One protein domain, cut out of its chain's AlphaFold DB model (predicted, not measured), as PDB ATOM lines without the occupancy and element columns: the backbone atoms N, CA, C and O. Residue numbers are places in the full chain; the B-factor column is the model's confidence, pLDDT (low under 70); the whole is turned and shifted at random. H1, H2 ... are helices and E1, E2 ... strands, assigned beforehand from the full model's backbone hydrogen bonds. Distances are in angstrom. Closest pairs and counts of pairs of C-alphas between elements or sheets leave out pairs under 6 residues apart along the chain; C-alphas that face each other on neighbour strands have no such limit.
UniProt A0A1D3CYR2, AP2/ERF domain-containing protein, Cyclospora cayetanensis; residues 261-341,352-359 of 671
ATOM      1  N   ALA A 261     144.362 127.528 191.715       36.91
ATOM      2  CA  ALA A 261     143.802 126.443 190.925       36.91
ATOM      3  C   ALA A 261     144.910 125.418 190.665       36.91
ATOM      4  O   ALA A 261     145.718 125.590 189.758       36.91
ATOM      5  N   CYS A 262     144.938 124.364 191.476       42.16
ATOM      6  CA  CYS A 262     145.706 123.157 191.194       42.16
ATOM      7  C   CYS A 262     144.730 122.112 190.642       42.16
ATOM      8  O   CYS A 262     143.666 121.903 191.228       42.16
ATOM      9  N   ASP A 263     145.060 121.502 189.505       45.03
ATOM     10  CA  ASP A 263     144.343 120.376 188.885       45.03
ATOM     11  C   ASP A 263     142.812 120.559 188.738       45.03
ATOM     12  O   ASP A 263     142.033 119.610 188.826       45.03
ATOM     13  N   GLY A 264     142.354 121.801 188.534       47.72
ATOM     14  CA  GLY A 264     140.930 122.140 188.402       47.72
ATOM     15  C   GLY A 264     140.122 122.109 189.711       47.72
ATOM     16  O   GLY A 264     138.907 122.304 189.683       47.72
ATOM     17  N   VAL A 265     140.767 121.903 190.863       53.12
ATOM     18  CA  VAL A 265     140.135 121.961 192.187       53.12
ATOM     19  C   VAL A 265     140.194 123.399 192.716       53.12
ATOM     20  O   VAL A 265     141.280 123.938 192.927       53.12
ATOM     21  N   GLU A 266     139.041 124.032 192.983       56.16
ATOM     22  CA  GLU A 266     139.002 125.315 193.713       56.16
ATOM     23  C   GLU A 266     139.440 125.101 195.175       56.16
ATOM     24  O   GLU A 266     138.629 124.795 196.054       56.16
ATOM     25  N   VAL A 267     140.735 125.282 195.446       60.16
ATOM     26  CA  VAL A 267     141.300 125.245 196.800       60.16
ATOM     27  C   VAL A 267     141.047 126.587 197.484       60.16
ATOM     28  O   VAL A 267     141.632 127.612 197.134       60.16
ATOM     29  N   LEU A 268     140.176 126.582 198.497       64.75
ATOM     30  CA  LEU A 268     139.906 127.752 199.337       64.75
ATOM     31  C   LEU A 268     140.459 127.541 200.749       64.75
ATOM     32  O   LEU A 268     139.841 126.860 201.575       64.75
ATOM     33  N   ALA A 269     141.605 128.169 201.030       74.56
ATOM     34  CA  ALA A 269     142.234 128.208 202.348       74.56
ATOM     35  C   ALA A 269     141.842 129.484 203.116       74.56
ATOM     36  O   ALA A 269     142.217 130.597 202.735       74.56
ATOM     37  N   LYS A 270     141.118 129.342 204.232       84.00
ATOM     38  CA  LYS A 270     140.727 130.459 205.108       84.00
ATOM     39  C   LYS A 270     141.360 130.332 206.491       84.00
ATOM     40  O   LYS A 270     141.119 129.351 207.188       84.00
ATOM     41  N   MET A 271     142.052 131.380 206.938       89.25
ATOM     42  CA  MET A 271     142.473 131.520 208.335       89.25
ATOM     43  C   MET A 271     141.431 132.270 209.185       89.25
ATOM     44  O   MET A 271     140.737 133.160 208.688       89.25
ATOM     45  N   TYR A 272     141.318 131.925 210.472       88.44
ATOM     46  CA  TYR A 272     140.661 132.744 211.502       88.44
ATOM     47  C   TYR A 272     141.123 132.377 212.920       88.44
ATOM     48  O   TYR A 272     141.531 131.245 213.187       88.44
ATOM     49  N   PHE A 273     140.986 133.319 213.854       90.25
ATOM     50  CA  PHE A 273     141.196 133.084 215.282       90.25
ATOM     51  C   PHE A 273     139.902 132.611 215.970       90.25
ATOM     52  O   PHE A 273     138.820 133.163 215.759       90.25
ATOM     53  N   HIS A 274     139.988 131.586 216.820       90.25
ATOM     54  CA  HIS A 274     138.856 131.029 217.564       90.25
ATOM     55  C   HIS A 274     138.957 131.362 219.058       90.25
ATOM     56  O   HIS A 274     139.309 130.507 219.877       90.25
ATOM     57  N   MET A 275     138.565 132.589 219.416       81.50
ATOM     58  CA  MET A 275     138.658 133.175 220.767       81.50
ATOM     59  C   MET A 275     138.307 132.195 221.905       81.50
ATOM     60  O   MET A 275     139.154 131.914 222.744       81.50
ATOM     61  N   LYS A 276     137.125 131.551 221.884       86.94
ATOM     62  CA  LYS A 276     136.686 130.594 222.936       86.94
ATOM     63  C   LYS A 276     137.555 129.327 223.103       86.94
ATOM     64  O   LYS A 276     137.277 128.524 223.984       86.94
ATOM     65  N   LYS A 277     138.547 129.092 222.239       87.50
ATOM     66  CA  LYS A 277     139.545 128.011 222.383       87.50
ATOM     67  C   LYS A 277     140.990 128.528 222.401       87.50
ATOM     68  O   LYS A 277     141.890 127.698 222.470       87.50
ATOM     69  N   LEU A 278     141.197 129.851 222.321       90.88
ATOM     70  CA  LEU A 278     142.500 130.507 222.155       90.88
ATOM     71  C   LEU A 278     143.366 129.735 221.151       90.88
ATOM     72  O   LEU A 278     144.341 129.078 221.511       90.88
ATOM     73  N   ALA A 279     142.905 129.696 219.900       92.31
ATOM     74  CA  ALA A 279     143.513 128.888 218.852       92.31
ATOM     75  C   ALA A 279     143.294 129.503 217.471       92.31
ATOM     76  O   ALA A 279     142.160 129.840 217.116       92.31
ATOM     77  N   TRP A 280     144.355 129.574 216.677       92.44
ATOM     78  CA  TRP A 280     144.285 129.880 215.254       92.44
ATOM     79  C   TRP A 280     143.860 128.646 214.456       92.44
ATOM     80  O   TRP A 280     144.048 127.502 214.890       92.44
ATOM     81  N   ARG A 281     143.196 128.867 213.320       89.81
ATOM     82  CA  ARG A 281     142.562 127.810 212.526       89.81
ATOM     83  C   ARG A 281     142.688 128.048 211.033       89.81
ATOM     84  O   ARG A 281     142.214 129.072 210.541       89.81
ATOM     85  N   ALA A 282     143.217 127.050 210.333       87.12
ATOM     86  CA  ALA A 282     143.191 126.958 208.882       87.12
ATOM     87  C   ALA A 282     142.025 126.047 208.476       87.12
ATOM     88  O   ALA A 282     141.961 124.882 208.873       87.12
ATOM     89  N   GLU A 283     141.080 126.583 207.712       84.25
ATOM     90  CA  GLU A 283     140.003 125.837 207.066       84.25
ATOM     91  C   GLU A 283     140.320 125.643 205.587       84.25
ATOM     92  O   GLU A 283     140.688 126.593 204.900       84.25
ATOM     93  N   LEU A 284     140.132 124.412 205.118       81.75
ATOM     94  CA  LEU A 284     140.314 123.989 203.736       81.75
ATOM     95  C   LEU A 284     138.990 123.426 203.223       81.75
ATOM     96  O   LEU A 284     138.418 122.527 203.844       81.75
ATOM     97  N   LEU A 285     138.508 123.936 202.093       78.19
ATOM     98  CA  LEU A 285     137.414 123.322 201.347       78.19
ATOM     99  C   LEU A 285     137.989 122.612 200.116       78.19
ATOM    100  O   LEU A 285     138.558 123.266 199.250       78.19
ATOM    101  N   ILE A 286     137.815 121.289 200.043       73.38
ATOM    102  CA  ILE A 286     138.072 120.468 198.847       73.38
ATOM    103  C   ILE A 286     136.732 119.858 198.442       73.38
ATOM    104  O   ILE A 286     136.113 119.185 199.266       73.38
ATOM    105  N   ASN A 287     136.280 120.049 197.201       68.56
ATOM    106  CA  ASN A 287     135.080 119.389 196.656       68.56
ATOM    107  C   ASN A 287     133.849 119.497 197.589       68.56
ATOM    108  O   ASN A 287     133.191 118.507 197.906       68.56
ATOM    109  N   GLY A 288     133.599 120.697 198.129       70.12
ATOM    110  CA  GLY A 288     132.537 120.976 199.111       70.12
ATOM    111  C   GLY A 288     132.776 120.430 200.531       70.12
ATOM    112  O   GLY A 288     132.095 120.838 201.471       70.12
ATOM    113  N   THR A 289     133.765 119.558 200.726       75.56
ATOM    114  CA  THR A 289     134.120 118.973 202.022       75.56
ATOM    115  C   THR A 289     135.035 119.916 202.797       75.56
ATOM    116  O   THR A 289     136.170 120.183 202.403       75.56
ATOM    117  N   LYS A 290     134.546 120.403 203.939       83.62
ATOM    118  CA  LYS A 290     135.290 121.293 204.834       83.62
ATOM    119  C   LYS A 290     136.157 120.500 205.817       83.62
ATOM    120  O   LYS A 290     135.636 119.860 206.729       83.62
ATOM    121  N   ARG A 291     137.478 120.606 205.677       84.81
ATOM    122  CA  ARG A 291     138.486 120.130 206.640       84.81
ATOM    123  C   ARG A 291     139.056 121.322 207.432       84.81
ATOM    124  O   ARG A 291     138.958 122.467 206.994       84.81
ATOM    125  N   GLN A 292     139.615 121.081 208.620       89.19
ATOM    126  CA  GLN A 292     140.243 122.126 209.448       89.19
ATOM    127  C   GLN A 292     141.489 121.601 210.183       89.19
ATOM    128  O   GLN A 292     141.469 120.478 210.683       89.19
ATOM    129  N   ARG A 293     142.521 122.439 210.317       89.31
ATOM    130  CA  ARG A 293     143.671 122.267 211.228       89.31
ATOM    131  C   ARG A 293     143.624 123.398 212.266       89.31
ATOM    132  O   ARG A 293     143.117 124.482 211.963       89.31
ATOM    133  N   SER A 294     144.084 123.175 213.499       91.00
ATOM    134  CA  SER A 294     144.022 124.211 214.545       91.00
ATOM    135  C   SER A 294     145.195 124.180 215.516       91.00
ATOM    136  O   SER A 294     145.475 123.134 216.095       91.00
ATOM    137  N   PHE A 295     145.782 125.348 215.762       92.56
ATOM    138  CA  PHE A 295     146.981 125.547 216.572       92.56
ATOM    139  C   PHE A 295     146.603 126.345 217.819       92.56
ATOM    140  O   PHE A 295     146.045 127.437 217.705       92.56
ATOM    141  N   SER A 296     146.826 125.794 219.016       91.25
ATOM    142  CA  SER A 296     146.397 126.455 220.252       91.25
ATOM    143  C   SER A 296     147.458 127.410 220.783       91.25
ATOM    144  O   SER A 296     148.590 127.021 221.051       91.25
ATOM    145  N   CYS A 297     147.038 128.642 221.048       90.12
ATOM    146  CA  CYS A 297     147.831 129.655 221.728       90.12
ATOM    147  C   CYS A 297     148.135 129.284 223.187       90.12
ATOM    148  O   CYS A 297     149.069 129.835 223.754       90.12
ATOM    149  N   LYS A 298     147.401 128.328 223.783       89.12
ATOM    150  CA  LYS A 298     147.758 127.740 225.086       89.12
ATOM    151  C   LYS A 298     148.967 126.801 225.025       89.12
ATOM    152  O   LYS A 298     149.579 126.575 226.058       89.12
ATOM    153  N   LEU A 299     149.270 126.232 223.855       86.06
ATOM    154  CA  LEU A 299     150.408 125.325 223.658       86.06
ATOM    155  C   LEU A 299     151.623 126.063 223.090       86.06
ATOM    156  O   LEU A 299     152.744 125.800 223.503       86.06
ATOM    157  N   TYR A 300     151.403 126.995 222.159       83.44
ATOM    158  CA  TYR A 300     152.489 127.629 221.401       83.44
ATOM    159  C   TYR A 300     152.726 129.110 221.752       83.44
ATOM    160  O   TYR A 300     153.762 129.665 221.391       83.44
ATOM    161  N   GLY A 301     151.801 129.762 222.466       88.00
ATOM    162  CA  GLY A 301     151.706 131.226 222.535       88.00
ATOM    163  C   GLY A 301     150.893 131.801 221.366       88.00
ATOM    164  O   GLY A 301     150.568 131.085 220.416       88.00
ATOM    165  N   TYR A 302     150.508 133.080 221.435       86.94
ATOM    166  CA  TYR A 302     149.646 133.691 220.411       86.94
ATOM    167  C   TYR A 302     150.313 133.720 219.030       86.94
ATOM    168  O   TYR A 302     149.738 133.188 218.077       86.94
ATOM    169  N   GLU A 303     151.537 134.247 218.945       86.75
ATOM    170  CA  GLU A 303     152.186 134.506 217.658       86.75
ATOM    171  C   GLU A 303     152.725 133.235 216.990       86.75
ATOM    172  O   GLU A 303     152.436 133.007 215.820       86.75
ATOM    173  N   ARG A 304     153.351 132.297 217.721       87.19
ATOM    174  CA  ARG A 304     153.708 130.987 217.128       87.19
ATOM    175  C   ARG A 304     152.476 130.210 216.650       87.19
ATOM    176  O   ARG A 304     152.514 129.579 215.600       87.19
ATOM    177  N   ALA A 305     151.345 130.284 217.360       89.25
ATOM    178  CA  ALA A 305     150.105 129.668 216.880       89.25
ATOM    179  C   ALA A 305     149.540 130.363 215.625       89.25
ATOM    180  O   ALA A 305     148.911 129.691 214.804       89.25
ATOM    181  N   ARG A 306     149.760 131.676 215.465       89.56
ATOM    182  CA  ARG A 306     149.432 132.427 214.246       89.56
ATOM    183  C   ARG A 306     150.326 131.990 213.089       89.56
ATOM    184  O   ARG A 306     149.799 131.568 212.065       89.56
ATOM    185  N   LEU A 307     151.644 131.997 213.287       88.25
ATOM    186  CA  LEU A 307     152.654 131.592 212.306       88.25
ATOM    187  C   LEU A 307     152.405 130.165 211.801       88.25
ATOM    188  O   LEU A 307     152.214 129.975 210.602       88.25
ATOM    189  N   MET A 308     152.221 129.184 212.695       88.88
ATOM    190  CA  MET A 308     151.805 127.822 212.313       88.88
ATOM    191  C   MET A 308     150.535 127.791 211.453       88.88
ATOM    192  O   MET A 308     150.375 126.919 210.601       88.88
ATOM    193  N   CYS A 309     149.610 128.725 211.666       90.56
ATOM    194  CA  CYS A 309     148.367 128.796 210.917       90.56
ATOM    195  C   CYS A 309     148.512 129.493 209.553       90.56
ATOM    196  O   CYS A 309     147.789 129.137 208.617       90.56
ATOM    197  N   GLU A 310     149.438 130.442 209.421       87.31
ATOM    198  CA  GLU A 310     149.809 131.075 208.152       87.31
ATOM    199  C   GLU A 310     150.654 130.118 207.290       87.31
ATOM    200  O   GLU A 310     150.341 129.923 206.114       87.31
ATOM    201  N   TRP A 311     151.597 129.381 207.889       89.75
ATOM    202  CA  TRP A 311     152.268 128.247 207.243       89.75
ATOM    203  C   TRP A 311     151.273 127.171 206.806       89.75
ATOM    204  O   TRP A 311     151.290 126.764 205.649       89.75
ATOM    205  N   ALA A 312     150.336 126.757 207.668       87.88
ATOM    206  CA  ALA A 312     149.340 125.751 207.297       87.88
ATOM    207  C   ALA A 312     148.418 126.230 206.165       87.88
ATOM    208  O   ALA A 312     148.015 125.430 205.325       87.88
ATOM    209  N   ARG A 313     148.105 127.531 206.092       85.56
ATOM    210  CA  ARG A 313     147.411 128.129 204.941       85.56
ATOM    211  C   ARG A 313     148.265 128.015 203.673       85.56
ATOM    212  O   ARG A 313     147.733 127.619 202.640       85.56
ATOM    213  N   ASN A 314     149.562 128.301 203.741       83.31
ATOM    214  CA  ASN A 314     150.464 128.216 202.588       83.31
ATOM    215  C   ASN A 314     150.735 126.763 202.146       83.31
ATOM    216  O   ASN A 314     150.753 126.500 200.946       83.31
ATOM    217  N   PHE A 315     150.837 125.812 203.081       85.06
ATOM    218  CA  PHE A 315     150.847 124.366 202.815       85.06
ATOM    219  C   PHE A 315     149.617 123.965 201.998       85.06
ATOM    220  O   PHE A 315     149.743 123.381 200.923       85.06
ATOM    221  N   VAL A 316     148.425 124.347 202.465       83.94
ATOM    222  CA  VAL A 316     147.154 124.063 201.786       83.94
ATOM    223  C   VAL A 316     147.108 124.654 200.376       83.94
ATOM    224  O   VAL A 316     146.703 123.964 199.444       83.94
ATOM    225  N   MET A 317     147.544 125.904 200.204       79.81
ATOM    226  CA  MET A 317     147.533 126.589 198.905       79.81
ATOM    227  C   MET A 317     148.535 126.007 197.891       79.81
ATOM    228  O   MET A 317     148.354 126.236 196.700       79.81
ATOM    229  N   ARG A 318     149.569 125.269 198.334       78.94
ATOM    230  CA  ARG A 318     150.564 124.619 197.454       78.94
ATOM    231  C   ARG A 318     150.331 123.118 197.236       78.94
ATOM    232  O   ARG A 318     150.748 122.594 196.214       78.94
ATOM    233  N   THR A 319     149.697 122.418 198.180       80.00
ATOM    234  CA  THR A 319     149.538 120.943 198.151       80.00
ATOM    235  C   THR A 319     148.098 120.466 197.946       80.00
ATOM    236  O   THR A 319     147.867 119.262 197.861       80.00
ATOM    237  N   ALA A 320     147.114 121.375 197.972       80.19
ATOM    238  CA  ALA A 320     145.677 121.075 198.033       80.19
ATOM    239  C   ALA A 320     145.231 120.176 199.216       80.19
ATOM    240  O   ALA A 320     144.074 119.755 199.272       80.19
ATOM    241  N   THR A 321     146.102 119.906 200.198       81.25
ATOM    242  CA  THR A 321     145.828 119.049 201.365       81.25
ATOM    243  C   THR A 321     146.055 119.801 202.680       81.25
ATOM    244  O   THR A 321     146.670 120.862 202.703       81.25
ATOM    245  N   LEU A 322     145.515 119.298 203.799       84.06
ATOM    246  CA  LEU A 322     145.907 119.808 205.121       84.06
ATOM    247  C   LEU A 322     147.248 119.182 205.526       84.06
ATOM    248  O   LEU A 322     147.405 117.986 205.281       84.06
ATOM    249  N   PRO A 323     148.128 119.915 206.235       86.69
ATOM    250  CA  PRO A 323     149.320 119.318 206.825       86.69
ATOM    251  C   PRO A 323     148.943 118.214 207.818       86.69
ATOM    252  O   PRO A 323     148.029 118.382 208.641       86.69
ATOM    253  N   GLY A 324     149.656 117.095 207.734       86.69
ATOM    254  CA  GLY A 324     149.584 115.976 208.659       86.69
ATOM    255  C   GLY A 324     150.232 116.289 210.007       86.69
ATOM    256  O   GLY A 324     150.650 117.417 210.290       86.69
ATOM    257  N   ASP A 325     150.294 115.277 210.869       85.19
ATOM    258  CA  ASP A 325     150.916 115.405 212.189       85.19
ATOM    259  C   ASP A 325     152.445 115.499 212.085       85.19
ATOM    260  O   ASP A 325     153.044 116.284 212.816       85.19
ATOM    261  N   ASP A 326     153.054 114.812 211.115       85.25
ATOM    262  CA  ASP A 326     154.490 114.888 210.835       85.25
ATOM    263  C   ASP A 326     154.884 116.220 210.179       85.25
ATOM    264  O   ASP A 326     155.768 116.894 210.698       85.25
ATOM    265  N   ASP A 327     154.152 116.692 209.155       87.50
ATOM    266  CA  ASP A 327     154.368 118.033 208.570       87.50
ATOM    267  C   ASP A 327     154.268 119.134 209.641       87.50
ATOM    268  O   ASP A 327     155.017 120.109 209.645       87.50
ATOM    269  N   THR A 328     153.314 118.977 210.568       86.81
ATOM    270  CA  THR A 328     153.128 119.900 211.692       86.81
ATOM    271  C   THR A 328     154.295 119.833 212.677       86.81
ATOM    272  O   THR A 328     154.622 120.856 213.269       86.81
ATOM    273  N   ARG A 329     154.918 118.662 212.868       83.88
ATOM    274  CA  ARG A 329     156.083 118.482 213.747       83.88
ATOM    275  C   ARG A 329     157.329 119.128 213.144       83.88
ATOM    276  O   ARG A 329     157.974 119.907 213.836       83.88
ATOM    277  N   ASP A 330     157.589 118.880 211.861       84.81
ATOM    278  CA  ASP A 330     158.687 119.480 211.089       84.81
ATOM    279  C   ASP A 330     158.622 121.015 211.079       84.81
ATOM    280  O   ASP A 330     159.638 121.685 211.236       84.81
ATOM    281  N   ALA A 331     157.429 121.596 210.916       84.25
ATOM    282  CA  ALA A 331     157.259 123.048 210.969       84.25
ATOM    283  C   ALA A 331     157.339 123.615 212.400       84.25
ATOM    284  O   ALA A 331     157.744 124.763 212.586       84.25
ATOM    285  N   LEU A 332     156.973 122.823 213.417       83.62
ATOM    286  CA  LEU A 332     157.067 123.234 214.819       83.62
ATOM    287  C   LEU A 332     158.501 123.258 215.339       83.62
ATOM    288  O   LEU A 332     158.798 124.166 216.105       83.62
ATOM    289  N   THR A 333     159.381 122.323 214.962       81.62
ATOM    290  CA  THR A 333     160.788 122.370 215.408       81.62
ATOM    291  C   THR A 333     161.450 123.663 214.935       81.62
ATOM    292  O   THR A 333     161.859 124.470 215.763       81.62
ATOM    293  N   VAL A 334     161.374 123.947 213.632       78.00
ATOM    294  CA  VAL A 334     161.897 125.183 213.022       78.00
ATOM    295  C   VAL A 334     161.334 126.441 213.695       78.00
ATOM    296  O   VAL A 334     162.073 127.378 213.980       78.00
ATOM    297  N   LEU A 335     160.030 126.481 213.987       79.62
ATOM    298  CA  LEU A 335     159.400 127.636 214.639       79.62
ATOM    299  C   LEU A 335     159.734 127.773 216.140       79.62
ATOM    300  O   LEU A 335     159.497 128.828 216.728       79.62
ATOM    301  N   MET A 336     160.242 126.721 216.783       72.50
ATOM    302  CA  MET A 336     160.763 126.796 218.152       72.50
ATOM    303  C   MET A 336     162.238 127.214 218.179       72.50
ATOM    304  O   MET A 336     162.646 127.849 219.150       72.50
ATOM    305  N   ASP A 337     162.989 126.928 217.112       71.38
ATOM    306  CA  ASP A 337     164.365 127.395 216.914       71.38
ATOM    307  C   ASP A 337     164.423 128.889 216.516       71.38
ATOM    308  O   ASP A 337     165.387 129.590 216.840       71.38
ATOM    309  N   PHE A 338     163.373 129.414 215.868       65.69
ATOM    310  CA  PHE A 338     163.223 130.845 215.566       65.69
ATOM    311  C   PHE A 338     162.987 131.694 216.830       65.69
ATOM    312  O   PHE A 338     162.031 131.495 217.589       65.69
ATOM    313  N   LYS A 339     163.829 132.716 217.022       61.59
ATOM    314  CA  LYS A 339     163.666 133.730 218.073       61.59
ATOM    315  C   LYS A 339     162.688 134.812 217.618       61.59
ATOM    316  O   LYS A 339     163.076 135.721 216.895       61.59
ATOM    317  N   LEU A 340     161.447 134.746 218.097       58.59
ATOM    318  CA  LEU A 340     160.497 135.844 217.911       58.59
ATOM    319  C   LEU A 340     161.040 137.157 218.512       58.59
ATOM    320  O   LEU A 340     161.532 137.124 219.646       58.59
ATOM    321  N   PRO A 341     160.885 138.302 217.819       52.66
ATOM    322  CA  PRO A 341     161.088 139.620 218.412       52.66
ATOM    323  C   PRO A 341     160.241 139.803 219.678       52.66
ATOM    324  O   PRO A 341     159.102 139.334 219.750       52.66
ATOM    325  N   LEU A 352     158.590 137.610 209.382       51.00
ATOM    326  CA  LEU A 352     157.397 136.882 208.910       51.00
ATOM    327  C   LEU A 352     157.524 136.393 207.455       51.00
ATOM    328  O   LEU A 352     157.048 135.309 207.121       51.00
ATOM    329  N   VAL A 353     158.122 137.210 206.585       52.41
ATOM    330  CA  VAL A 353     158.344 136.844 205.179       52.41
ATOM    331  C   VAL A 353     159.457 135.809 205.073       52.41
ATOM    332  O   VAL A 353     159.294 134.855 204.316       52.41
ATOM    333  N   ASP A 354     160.536 135.963 205.847       53.28
ATOM    334  CA  ASP A 354     161.690 135.077 205.753       53.28
ATOM    335  C   ASP A 354     161.316 133.664 206.203       53.28
ATOM    336  O   ASP A 354     161.387 132.754 205.389       53.28
ATOM    337  N   TRP A 355     160.719 133.472 207.388       59.47
ATOM    338  CA  TRP A 355     160.270 132.143 207.848       59.47
ATOM    339  C   TRP A 355     159.320 131.424 206.858       59.47
ATOM    340  O   TRP A 355     159.408 130.206 206.664       59.47
ATOM    341  N   LEU A 356     158.440 132.167 206.169       57.91
ATOM    342  CA  LEU A 356     157.536 131.633 205.134       57.91
ATOM    343  C   LEU A 356     158.226 131.338 203.781       57.91
ATOM    344  O   LEU A 356     157.621 130.690 202.915       57.91
ATOM    345  N   VAL A 357     159.465 131.801 203.598       54.19
ATOM    346  CA  VAL A 357     160.344 131.559 202.443       54.19
ATOM    347  C   VAL A 357     161.413 130.506 202.759       54.19
ATOM    348  O   VAL A 357     161.622 129.629 201.923       54.19
ATOM    349  N   THR A 358     162.025 130.512 203.953       49.09
ATOM    350  CA  THR A 358     163.031 129.529 204.402       49.09
ATOM    351  C   THR A 358     162.460 128.114 204.438       49.09
ATOM    352  O   THR A 358     163.148 127.161 204.079       49.09
ATOM    353  N   PHE A 359     161.193 127.965 204.853       55.16
ATOM    354  CA  PHE A 359     160.490 126.682 204.872       55.16
ATOM    355  C   PHE A 359     159.333 126.644 203.863       55.16
ATOM    356  O   PHE A 359     158.156 126.741 204.238       55.16
TER     357      PHE A 359
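This is residues 261 to 341 and 352 to 359 of the 671 residues of the protein "AP2/ERF domain-containing protein" of Cyclospora cayetanensis (UniProt A0A1D3CYR2). A long helix, H2, lies lengthwise over one face of a small sheet of three long strands, and no named helix covers the other face. H3 packs on H2 on its side away from the sheet, H4 is near H2 on that side too, and the short H1 sits at the turn from sheet to helix. The printed part has 89 residues, with three strands and then four helices in the order E1 E2 E3 H1 H2 H3 H4; the sheet runs E1 E2 E3, antiparallel throughout, and the class is mixed, helices and strands. The whole is compact, with a radius of gyration of the C-alphas of 13.0 A and spans of 40 by 32 by 22 A.

Start at residues 261 to 262, which pair antiparallel with residues 265 to 266 of E1, residues 265 to 273. E1 and E2, residues 279 to 286, form a hairpin; look for N 270 and O 283 at 2.9 A. E2 and E3, residues 289 to 296, form the next hairpin, with N 289 and O 286 at 2.8 A. The three strands are a meander, each the antiparallel neighbour of the one before. H1, residues 297 to 300, only grazes the sheet. H2, residues 302 to 319, is on the sheet at a height of 7.9 A and over E2, along the strands at 4 degrees on the local plane; its closest C-alpha pair with E2 is Trp 280 and Arg 306, 5.8 A apart. This gives two layers, a helix on one face of a sheet. H1 and H2 only just touch, with 3 pairs of C-alphas within 8 A, and only at the corner; their closest C-alphas are those of Cys 297 and Ala 305, 5.4 A apart. H3, residues 325 to 337, touches residues 304 to 308 of H2 with its residues 331 to 335, at a steep tilt of 47 degrees, opposite ways; the closest C-alphas are those of Arg 304 and Leu 335, 7.1 A apart. H4, residues 352 to 358, is close to H2 but not clearly touching, with the C-alphas of Trp 311 and Leu 356 closest at 6.6 A. Each O i to N i+4 pair of H2 is within hydrogen-bond range, against 8 of 9 in H3 and 2 of 3 in H4, and H1 is too short for one.

Find C-alpha 265 at (140.135, 121.961, 192.187); from there E1 runs 25.7 A to C-alpha 273. E2 spans 22.4 A from 279 to 286, and E3 23.2 A from 289 to 296. H1, 297 to 300, spans 5.1 A. H2 begins at C-alpha 302, (149.646, 133.691, 220.411), and runs 25.7 A to 319. H3 spans 18.6 A from 325 to 337, and H4 10.3 A from 352 to C-alpha 358 at (163.031, 129.529, 204.402).

The two C-alphas farthest apart are those of Gly 264 and Pro 341, 40.2 A. Residues 342 to 351 are not printed, and C-alphas 341 and 352 are 10.6 A apart across this cut. The links printed whole are tight. The mean pLDDT of the printed part is 77.8; it is under 70 at residues 261 to 268, 287, 338 to 341 and 352 to 359.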